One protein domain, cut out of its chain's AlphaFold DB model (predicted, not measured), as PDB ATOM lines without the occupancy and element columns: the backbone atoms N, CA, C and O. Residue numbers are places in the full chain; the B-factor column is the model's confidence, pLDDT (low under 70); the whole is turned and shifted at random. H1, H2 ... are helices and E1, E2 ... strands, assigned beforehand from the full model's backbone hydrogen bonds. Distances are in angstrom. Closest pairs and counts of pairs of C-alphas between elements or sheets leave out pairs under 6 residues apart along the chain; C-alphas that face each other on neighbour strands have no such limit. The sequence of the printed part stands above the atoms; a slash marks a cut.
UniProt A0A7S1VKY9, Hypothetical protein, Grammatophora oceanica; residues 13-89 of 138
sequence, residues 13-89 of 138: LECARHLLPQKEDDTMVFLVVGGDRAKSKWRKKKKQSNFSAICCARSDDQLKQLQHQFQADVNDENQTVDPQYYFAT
ATOM      1  N   LEU A  13      26.709  20.209 118.149       70.75
ATOM      2  CA  LEU A  13      26.417  19.331 119.286       70.75
ATOM      3  C   LEU A  13      27.142  17.989 119.177       70.75
ATOM      4  O   LEU A  13      27.606  17.449 120.177       70.75
ATOM      5  N   GLU A  14      27.193  17.419 117.975       72.81
ATOM      6  CA  GLU A  14      27.931  16.184 117.736       72.81
ATOM      7  C   GLU A  14      29.429  16.402 117.966       72.81
ATOM      8  O   GLU A  14      30.045  15.596 118.655       72.81
ATOM      9  N   CYS A  15      29.984  17.514 117.476       77.00
ATOM     10  CA  CYS A  15      31.367  17.913 117.734       77.00
ATOM     11  C   CYS A  15      31.641  18.039 119.240       77.00
ATOM     12  O   CYS A  15      32.512  17.353 119.767       77.00
ATOM     13  N   ALA A  16      30.827  18.820 119.958       73.56
ATOM     14  CA  ALA A  16      30.965  19.023 121.398       73.56
ATOM     15  C   ALA A  16      30.964  17.697 122.177       73.56
ATOM     16  O   ALA A  16      31.807  17.494 123.042       73.56
ATOM     17  N   ARG A  17      30.084  16.752 121.821       71.81
ATOM     18  CA  ARG A  17      30.036  15.421 122.451       71.81
ATOM     19  C   ARG A  17      31.284  14.576 122.223       71.81
ATOM     20  O   ARG A  17      31.611  13.774 123.087       71.81
ATOM     21  N   HIS A  18      31.939  14.720 121.074       74.31
ATOM     22  CA  HIS A  18      33.183  14.006 120.782       74.31
ATOM     23  C   HIS A  18      34.408  14.683 121.399       74.31
ATOM     24  O   HIS A  18      35.397  14.008 121.656       74.31
ATOM     25  N   LEU A  19      34.337  15.997 121.631       72.25
ATOM     26  CA  LEU A  19      35.376  16.761 122.318       72.25
ATOM     27  C   LEU A  19      35.333  16.595 123.840       72.25
ATOM     28  O   LEU A  19      36.321  16.909 124.500       72.25
ATOM     29  N   LEU A  20      34.214  16.122 124.401       69.62
ATOM     30  CA  LEU A  20      34.125  15.842 125.830       69.62
ATOM     31  C   LEU A  20      35.178  14.791 126.225       69.62
ATOM     32  O   LEU A  20      35.213  13.712 125.620       69.62
ATOM     33  N   PRO A  21      36.017  15.079 127.234       62.31
ATOM     34  CA  PRO A  21      36.990  14.124 127.738       62.31
ATOM     35  C   PRO A  21      36.314  12.807 128.138       62.31
ATOM     36  O   PRO A  21      35.291  12.804 128.821       62.31
ATOM     37  N   GLN A  22      36.888  11.673 127.724       61.16
ATOM     38  CA  GLN A  22      36.435  10.351 128.189       61.16
ATOM     39  C   GLN A  22      36.968   9.994 129.587       61.16
ATOM     40  O   GLN A  22      36.538   9.003 130.172       61.16
ATOM     41  N   LYS A  23      37.905  10.788 130.112       60.94
ATOM     42  CA  LYS A  23      38.450  10.706 131.471       60.94
ATOM     43  C   LYS A  23      38.111  11.999 132.209       60.94
ATOM     44  O   LYS A  23      37.895  13.017 131.557       60.94
ATOM     45  N   GLU A  24      38.025  11.947 133.535       59.91
ATOM     46  CA  GLU A  24      37.791  13.125 134.379       59.91
ATOM     47  C   GLU A  24      38.977  14.097 134.283       59.91
ATOM     48  O   GLU A  24      39.897  14.057 135.089       59.91
ATOM     49  N   ASP A  25      38.953  14.953 133.264       64.12
ATOM     50  CA  ASP A  25      39.837  16.108 133.126       64.12
ATOM     51  C   ASP A  25      39.011  17.391 133.338       64.12
ATOM     52  O   ASP A  25      37.824  17.436 132.999       64.12
ATOM     53  N   ASP A  26      39.646  18.473 133.798       68.31
ATOM     54  CA  ASP A  26      39.016  19.779 134.095       68.31
ATOM     55  C   ASP A  26      38.544  20.568 132.846       68.31
ATOM     56  O   ASP A  26      38.308  21.778 132.894       68.31
ATOM     57  N   THR A  27      38.429  19.921 131.682       73.50
ATOM     58  CA  THR A  27      38.032  20.598 130.438       73.50
ATOM     59  C   THR A  27      36.520  20.773 130.372       73.50
ATOM     60  O   THR A  27      35.780  19.800 130.242       73.50
ATOM     61  N   MET A  28      36.077  22.029 130.369       76.50
ATOM     62  CA  MET A  28      34.680  22.411 130.156       76.50
ATOM     63  C   MET A  28      34.384  22.620 128.669       76.50
ATOM     64  O   MET A  28      35.104  23.340 127.974       76.50
ATOM     65  N   VAL A  29      33.288  22.039 128.181       78.31
ATOM     66  CA  VAL A  29      32.801  22.225 126.811       78.31
ATOM     67  C   VAL A  29      31.567  23.120 126.822       78.31
ATOM     68  O   VAL A  29      30.548  22.783 127.422       78.31
ATOM     69  N   PHE A  30      31.647  24.243 126.107       81.50
ATOM     70  CA  PHE A  30      30.524  25.156 125.904       81.50
ATOM     71  C   PHE A  30      29.968  25.000 124.492       81.50
ATOM     72  O   PHE A  30      30.651  25.272 123.504       81.50
ATOM     73  N   LEU A  31      28.710  24.580 124.387       82.75
ATOM     74  CA  LEU A  31      27.993  24.535 123.122       82.75
ATOM     75  C   LEU A  31      27.203  25.828 122.922       82.75
ATOM     76  O   LEU A  31      26.179  26.039 123.569       82.75
ATOM     77  N   VAL A  32      27.626  26.649 121.966       85.50
ATOM     78  CA  VAL A  32      26.872  27.835 121.548       85.50
ATOM     79  C   VAL A  32      25.846  27.442 120.483       85.50
ATOM     80  O   VAL A  32      26.195  26.832 119.470       85.50
ATOM     81  N   VAL A  33      24.571  27.768 120.705       85.12
ATOM     82  CA  VAL A  33      23.463  27.469 119.785       85.12
ATOM     83  C   VAL A  33      22.619  28.704 119.508       85.12
ATOM     84  O   VAL A  33      22.383  29.518 120.393       85.12
ATOM     85  N   GLY A  34      22.112  28.821 118.281       85.69
ATOM     86  CA  GLY A  34      21.087  29.811 117.956       85.69
ATOM     87  C   GLY A  34      19.752  29.496 118.638       85.69
ATOM     88  O   GLY A  34      19.413  28.328 118.872       85.69
ATOM     89  N   GLY A  35      18.979  30.543 118.925       85.62
ATOM     90  CA  GLY A  35      17.656  30.460 119.544       85.62
ATOM     91  C   GLY A  35      16.680  29.537 118.809       85.62
ATOM     92  O   GLY A  35      15.872  28.857 119.436       85.62
ATOM     93  N   ASP A  36      16.820  29.409 117.490       82.44
ATOM     94  CA  ASP A  36      16.049  28.500 116.636       82.44
ATOM     95  C   ASP A  36      16.266  27.011 116.965       82.44
ATOM     96  O   ASP A  36      15.397  26.174 116.714       82.44
ATOM     97  N   ARG A  37      17.415  26.657 117.551       79.12
ATOM     98  CA  ARG A  37      17.748  25.276 117.937       79.12
ATOM     99  C   ARG A  37      17.744  25.048 119.442       79.12
ATOM    100  O   ARG A  37      17.688  23.884 119.846       79.12
ATOM    101  N   ALA A  38      17.758  26.106 120.246       79.06
ATOM    102  CA  ALA A  38      17.868  26.089 121.703       79.06
ATOM    103  C   ALA A  38      16.930  25.087 122.396       79.06
ATOM    104  O   ALA A  38      17.391  24.198 123.119       79.06
ATOM    105  N   LYS A  39      15.637  25.136 122.057       71.81
ATOM    106  CA  LYS A  39      14.598  24.266 122.632       71.81
ATOM    107  C   LYS A  39      14.878  22.773 122.460       71.81
ATOM    108  O   LYS A  39      14.606  21.961 123.338       71.81
ATOM    109  N   SER A  40      15.464  22.386 121.326       68.88
ATOM    110  CA  SER A  40      15.793  20.979 121.052       68.88
ATOM    111  C   SER A  40      16.984  20.457 121.868       68.88
ATOM    112  O   SER A  40      17.291  19.265 121.795       68.88
ATOM    113  N   LYS A  41      17.691  21.340 122.592       65.50
ATOM    114  CA  LYS A  41      18.996  21.068 123.210       65.50
ATOM    115  C   LYS A  41      19.023  21.181 124.735       65.50
ATOM    116  O   LYS A  41      19.906  20.563 125.311       65.50
ATOM    117  N   TRP A  42      18.082  21.882 125.380       71.06
ATOM    118  CA  TRP A  42      18.036  21.991 126.854       71.06
ATOM    119  C   TRP A  42      17.363  20.806 127.567       71.06
ATOM    120  O   TRP A  42      17.351  20.744 128.794       71.06
ATOM    121  N   ARG A  43      16.804  19.843 126.821       68.31
ATOM    122  CA  ARG A  43      16.257  18.593 127.379       68.31
ATOM    123  C   ARG A  43      17.402  17.635 127.727       68.31
ATOM    124  O   ARG A  43      18.205  17.313 126.847       68.31
ATOM    125  N   LYS A  44      17.471  17.153 128.977       60.97
ATOM    126  CA  LYS A  44      18.569  16.297 129.464       60.97
ATOM    127  C   LYS A  44      18.765  15.074 128.568       60.97
ATOM    128  O   LYS A  44      17.880  14.236 128.420       60.97
ATOM    129  N   LYS A  45      19.993  14.894 128.079       56.00
ATOM    130  CA  LYS A  45      20.504  13.596 127.618       56.00
ATOM    131  C   LYS A  45      21.715  13.225 128.464       56.00
ATOM    132  O   LYS A  45      22.825  13.506 128.046       56.00
ATOM    133  N   LYS A  46      21.465  12.582 129.615       56.81
ATOM    134  CA  LYS A  46      22.441  12.197 130.660       56.81
ATOM    135  C   LYS A  46      23.263  13.385 131.195       56.81
ATOM    136  O   LYS A  46      23.857  14.144 130.449       56.81
ATOM    137  N   LYS A  47      23.291  13.552 132.517       56.25
ATOM    138  CA  LYS A  47      24.041  14.625 133.185       56.25
ATOM    139  C   LYS A  47      25.539  14.422 132.907       56.25
ATOM    140  O   LYS A  47      26.113  13.467 133.417       56.25
ATOM    141  N   GLN A  48      26.139  15.266 132.073       63.59
ATOM    142  CA  GLN A  48      27.588  15.329 131.871       63.59
ATOM    143  C   GLN A  48      28.066  16.604 132.564       63.59
ATOM    144  O   GLN A  48      27.670  17.687 132.164       63.59
ATOM    145  N   SER A  49      28.858  16.479 133.631       67.25
ATOM    146  CA  SER A  49      29.259  17.603 134.499       67.25
ATOM    147  C   SER A  49      30.083  18.684 133.794       67.25
ATOM    148  O   SER A  49      30.127  19.818 134.262       67.25
ATOM    149  N   ASN A  50      30.721  18.325 132.678       72.25
ATOM    150  CA  ASN A  50      31.703  19.159 131.990       72.25
ATOM    151  C   ASN A  50      31.136  19.774 130.696       72.25
ATOM    152  O   ASN A  50      31.885  20.113 129.779       72.25
ATOM    153  N   PHE A  51      29.808  19.873 130.588       77.75
ATOM    154  CA  PHE A  51      29.108  20.342 129.398       77.75
ATOM    155  C   PHE A  51      28.073  21.407 129.759       77.75
ATOM    156  O   PHE A  51      27.169  21.151 130.544       77.75
ATOM    157  N   SER A  52      28.159  22.565 129.110       80.44
ATOM    158  CA  SER A  52      27.179  23.644 129.242       80.44
ATOM    159  C   SER A  52      26.711  24.102 127.866       80.44
ATOM    160  O   SER A  52      27.481  24.097 126.904       80.44
ATOM    161  N   ALA A  53      25.465  24.557 127.760       83.06
ATOM    162  CA  ALA A  53      24.943  25.144 126.529       83.06
ATOM    163  C   ALA A  53      24.637  26.635 126.710       83.06
ATOM    164  O   ALA A  53      24.076  27.049 127.721       83.06
ATOM    165  N   ILE A  54      24.999  27.438 125.711       87.12
ATOM    166  CA  ILE A  54      24.747  28.879 125.656       87.12
ATOM    167  C   ILE A  54      23.841  29.153 124.459       87.12
ATOM    168  O   ILE A  54      24.180  28.839 123.319       87.12
ATOM    169  N   CYS A  55      22.684  29.741 124.720       88.19
ATOM    170  CA  CYS A  55      21.704  30.119 123.720       88.19
ATOM    171  C   CYS A  55      21.886  31.576 123.292       88.19
ATOM    172  O   CYS A  55      21.866  32.473 124.133       88.19
ATOM    173  N   CYS A  56      21.996  31.813 121.989       89.44
ATOM    174  CA  CYS A  56      22.083  33.144 121.399       89.44
ATOM    175  C   CYS A  56      20.785  33.491 120.669       89.44
ATOM    176  O   CYS A  56      20.402  32.815 119.709       89.44
ATOM    177  N   ALA A  57      20.127  34.565 121.096       88.75
ATOM    178  CA  ALA A  57      18.939  35.086 120.435       88.75
ATOM    179  C   ALA A  57      19.302  36.070 119.308       88.75
ATOM    180  O   ALA A  57      20.354  36.710 119.320       88.75
ATOM    181  N   ARG A  58      18.406  36.193 118.326       86.25
ATOM    182  CA  ARG A  58      18.490  37.163 117.218       86.25
ATOM    183  C   ARG A  58      17.638  38.412 117.436       86.25
ATOM    184  O   ARG A  58      17.668  39.320 116.617       86.25
ATOM    185  N   SER A  59      16.874  38.456 118.523       87.81
ATOM    186  CA  SER A  59      16.141  39.638 118.974       87.81
ATOM    187  C   SER A  59      15.842  39.540 120.467       87.81
ATOM    188  O   SER A  59      15.826  38.440 121.029       87.81
ATOM    189  N   ASP A  60      15.548  40.677 121.097       88.69
ATOM    190  CA  ASP A  60      15.096  40.720 122.492       88.69
ATOM    191  C   ASP A  60      13.791  39.954 122.699       88.69
ATOM    192  O   ASP A  60      13.620  39.259 123.701       88.69
ATOM    193  N   ASP A  61      12.870  40.030 121.738       90.19
ATOM    194  CA  ASP A  61      11.608  39.297 121.807       90.19
ATOM    195  C   ASP A  61      11.844  37.789 121.779       90.19
ATOM    196  O   ASP A  61      11.260  37.054 122.577       90.19
ATOM    197  N   GLN A  62      12.754  37.321 120.918       89.50
ATOM    198  CA  GLN A  62      13.135  35.915 120.895       89.50
ATOM    199  C   GLN A  62      13.818  35.511 122.208       89.50
ATOM    200  O   GLN A  62      13.525  34.440 122.736       89.50
ATOM    201  N   LEU A  63      14.695  36.356 122.759       90.56
ATOM    202  CA  LEU A  63      15.352  36.101 124.041       90.56
ATOM    203  C   LEU A  63      14.327  35.923 125.168       90.56
ATOM    204  O   LEU A  63      14.366  34.914 125.874       90.56
ATOM    205  N   LYS A  64      13.369  36.850 125.291       90.56
ATOM    206  CA  LYS A  64      12.287  36.785 126.287       90.56
ATOM    207  C   LYS A  64      11.443  35.524 126.123       90.56
ATOM    208  O   LYS A  64      11.159  34.846 127.107       90.56
ATOM    209  N   GLN A  65      11.071  35.180 124.888       90.00
ATOM    210  CA  GLN A  65      10.312  33.960 124.596       90.00
ATOM    211  C   GLN A  65      11.078  32.702 125.017       90.00
ATOM    212  O   GLN A  65      10.502  31.808 125.637       90.00
ATOM    213  N   LEU A  66      12.376  32.640 124.714       89.31
ATOM    214  CA  LEU A  66      13.233  31.514 125.073       89.31
ATOM    215  C   LEU A  66      13.400  31.380 126.589       89.31
ATOM    216  O   LEU A  66      13.289  30.272 127.104       89.31
ATOM    217  N   GLN A  67      13.614  32.488 127.302       89.81
ATOM    218  CA  GLN A  67      13.713  32.507 128.764       89.81
ATOM    219  C   GLN A  67      12.402  32.076 129.428       89.81
ATOM    220  O   GLN A  67      12.406  31.217 130.308       89.81
ATOM    221  N   HIS A  68      11.271  32.621 128.971       90.25
ATOM    222  CA  HIS A  68       9.952  32.253 129.478       90.25
ATOM    223  C   HIS A  68       9.659  30.766 129.247       90.25
ATOM    224  O   HIS A  68       9.176  30.070 130.138       90.25
ATOM    225  N   GLN A  69       9.979  30.255 128.057       87.44
ATOM    226  CA  GLN A  69       9.767  28.850 127.733       87.44
ATOM    227  C   GLN A  69      10.691  27.921 128.520       87.44
ATOM    228  O   GLN A  69      10.241  26.874 128.974       87.44
ATOM    229  N   PHE A  70      11.950  28.304 128.723       87.25
ATOM    230  CA  PHE A  70      12.870  27.555 129.572       87.25
ATOM    231  C   PHE A  70      12.361  27.476 131.011       87.25
ATOM    232  O   PHE A  70      12.332  26.391 131.577       87.25
ATOM    233  N   GLN A  71      11.880  28.587 131.579       87.12
ATOM    234  CA  GLN A  71      11.298  28.580 132.922       87.12
ATOM    235  C   GLN A  71      10.058  27.681 133.005       87.12
ATOM    236  O   GLN A  71       9.892  26.956 133.983       87.12
ATOM    237  N   ALA A  72       9.203  27.702 131.978       85.81
ATOM    238  CA  ALA A  72       8.045  26.817 131.902       85.81
ATOM    239  C   ALA A  72       8.461  25.336 131.860       85.81
ATOM    240  O   ALA A  72       7.903  24.537 132.604       85.81
ATOM    241  N   ASP A  73       9.468  24.984 131.055       84.19
ATOM    242  CA  ASP A  73       9.989  23.614 130.968       84.19
ATOM    243  C   ASP A  73      10.709  23.184 132.264       84.19
ATOM    244  O   ASP A  73      10.667  22.011 132.618       84.19
ATOM    245  N   VAL A  74      11.365  24.102 132.986       82.88
ATOM    246  CA  VAL A  74      11.993  23.826 134.297       82.88
ATOM    247  C   VAL A  74      10.942  23.531 135.368       82.88
ATOM    248  O   VAL A  74      11.176  22.692 136.234       82.88
ATOM    249  N   ASN A  75       9.803  24.221 135.311       83.44
ATOM    250  CA  ASN A  75       8.702  24.055 136.259       83.44
ATOM    251  C   ASN A  75       7.810  22.841 135.943       83.44
ATOM    252  O   ASN A  75       6.982  22.462 136.769       83.44
ATOM    253  N   ASP A  76       7.936  22.250 134.753       81.44
ATOM    254  CA  ASP A  76       7.212  21.044 134.361       81.44
ATOM    255  C   ASP A  76       7.910  19.808 134.944       81.44
ATOM    256  O   ASP A  76       8.976  19.401 134.483       81.44
ATOM    257  N   GLU A  77       7.292  19.185 135.949       74.44
ATOM    258  CA  GLU A  77       7.820  17.996 136.633       74.44
ATOM    259  C   GLU A  77       8.028  16.792 135.694       74.44
ATOM    260  O   GLU A  77       8.823  15.898 135.992       74.44
ATOM    261  N   ASN A  78       7.360  16.771 134.534       77.81
ATOM    262  CA  ASN A  78       7.538  15.728 133.521       77.81
ATOM    263  C   ASN A  78       8.724  16.002 132.592       77.81
ATOM    264  O   ASN A  78       9.104  15.140 131.791       77.81
ATOM    265  N   GLN A  79       9.314  17.195 132.663       69.50
ATOM    266  CA  GLN A  79      10.475  17.565 131.878       69.50
ATOM    267  C   GLN A  79      11.734  17.545 132.728       69.50
ATOM    268  O   GLN A  79      11.794  17.960 133.878       69.50
ATOM    269  N   THR A  80      12.806  17.040 132.126       67.38
ATOM    270  CA  THR A  80      14.123  17.116 132.735       67.38
ATOM    271  C   THR A  80      14.963  18.111 131.958       67.38
ATOM    272  O   THR A  80      15.486  17.796 130.886       67.38
ATOM    273  N   VAL A  81      15.090  19.314 132.507       68.44
ATOM    274  CA  VAL A  81      15.890  20.395 131.927       68.44
ATOM    275  C   VAL A  81      17.320  20.348 132.465       68.44
ATOM    276  O   VAL A  81      17.569  19.922 133.598       68.44
ATOM    277  N   ASP A  82      18.280  20.703 131.617       70.25
ATOM    278  CA  ASP A  82      19.679  20.839 132.009       70.25
ATOM    279  C   ASP A  82      19.891  22.127 132.832       70.25
ATOM    280  O   ASP A  82      19.600  23.213 132.328       70.25
ATOM    281  N   PRO A  83      20.386  22.045 134.084       61.34
ATOM    282  CA  PRO A  83      20.662  23.231 134.892       61.34
ATOM    283  C   PRO A  83      21.841  24.072 134.369       61.34
ATOM    284  O   PRO A  83      21.967  25.227 134.766       61.34
ATOM    285  N   GLN A  84      22.701  23.536 133.497       75.88
ATOM    286  CA  GLN A  84      23.856  24.248 132.928       75.88
ATOM    287  C   GLN A  84      23.517  24.883 131.567       75.88
ATOM    288  O   GLN A  84      24.227  24.722 130.568       75.88
ATOM    289  N   TYR A  85      22.398  25.610 131.534       80.44
ATOM    290  CA  TYR A  85      21.901  26.306 130.352       80.44
ATOM    291  C   TYR A  85      21.910  27.822 130.560       80.44
ATOM    292  O   TYR A  85      21.364  28.327 131.540       80.44
ATOM    293  N   TYR A  86      22.512  28.552 129.625       87.06
ATOM    294  CA  TYR A  86      22.707  29.998 129.715       87.06
ATOM    295  C   TYR A  86      22.115  30.711 128.501       87.06
ATOM    296  O   TYR A  86      22.059  30.154 127.405       87.06
ATOM    297  N   PHE A  87      21.729  31.974 128.677       88.62
ATOM    298  CA  PHE A  87      21.278  32.849 127.596       88.62
ATOM    299  C   PHE A  87      22.281  33.984 127.412       88.62
ATOM    300  O   PHE A  87      22.582  34.706 128.362       88.62
ATOM    301  N   ALA A  88      22.808  34.135 126.201       88.50
ATOM    302  CA  ALA A  88      23.662  35.258 125.855       88.50
ATOM    303  C   ALA A  88      22.840  36.555 125.841       88.50
ATOM    304  O   ALA A  88      21.716  36.583 125.343       88.50
ATOM    305  N   THR A  89      23.418  37.632 126.370       79.19
ATOM    306  CA  THR A  89      22.793  38.963 126.432       79.19
ATOM    307  C   THR A  89      22.973  39.776 125.149       79.19
ATOM    308  O   THR A  89      22.337  40.811 124.987       79.19
TER     309      THR A  89
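This is residues 13 to 89 of the 138 residues of the protein "Hypothetical protein" of Grammatophora oceanica (UniProt A0A7S1VKY9). A small parallel sheet has H1 over E1 on one face, while the longest helix, H3, folds back from the end of E2 and packs near E2 and E3 with residues 62 to 70. The short H2 follows E1 directly, and a long loop, residues 39 to 50, leads back to E2. The 77 printed residues hold three named helices and three named strands, in the order H1, E1, H2, E2, H3, E3, of mixed class, with sheet order E1, E2, E3. The whole is compact, with a radius of gyration of the C-alphas of 13.0 A and spans of 39 by 29 by 18 A.

H1 is residues 13 to 19, with C-alpha 13 at (26.417, 19.331, 119.286). E1 is residues 29 to 34, 16.5 A long; H2 is residues 35 to 38. E2 is residues 51 to 56, 16.7 A; H3 is residues 60 to 75, 22.5 A. E3 is residues 85 to 87, with C-alpha 87 at (21.278, 32.849, 127.596).

E1 and E2 are parallel at 25 degrees, with N 31 and O 52 2.8 A apart. E2 and E3 are parallel at 24 degrees, with N 55 and O 86 2.8 A apart. E1, H2, E2 and E2, H3, E3 are strand-helix-strand units, parallel neighbour strands joined through a helix, with right-handed crossovers. H1 is on the sheet at a height of 8.4 A, along E1 at 14 degrees on the local plane; the closest C-alphas are Ala 16 and Leu 31, 6.5 A. H2, on the same face, is only just over E2, with 3 C-alphas. H3, also on the sheet, touches H2 with residues 62 to 66 alone, closest at the C-alphas of Gly 35 and Leu 66, 7.2 A. H1 is apart from H2 and H3. Every O i to N i+4 pair is within hydrogen-bond range in H1 and H3; H2 is too short for one.

The C-alphas of Lys 23 and Asp 61, 40.4 A apart, are the farthest. The printed part has no cut, and the link from H2 to E2 is long. The mean pLDDT of the printed part is 77.4; residues 20 to 26, 40 to 41, 43 to 49, 79 to 81 and 83 are under 70.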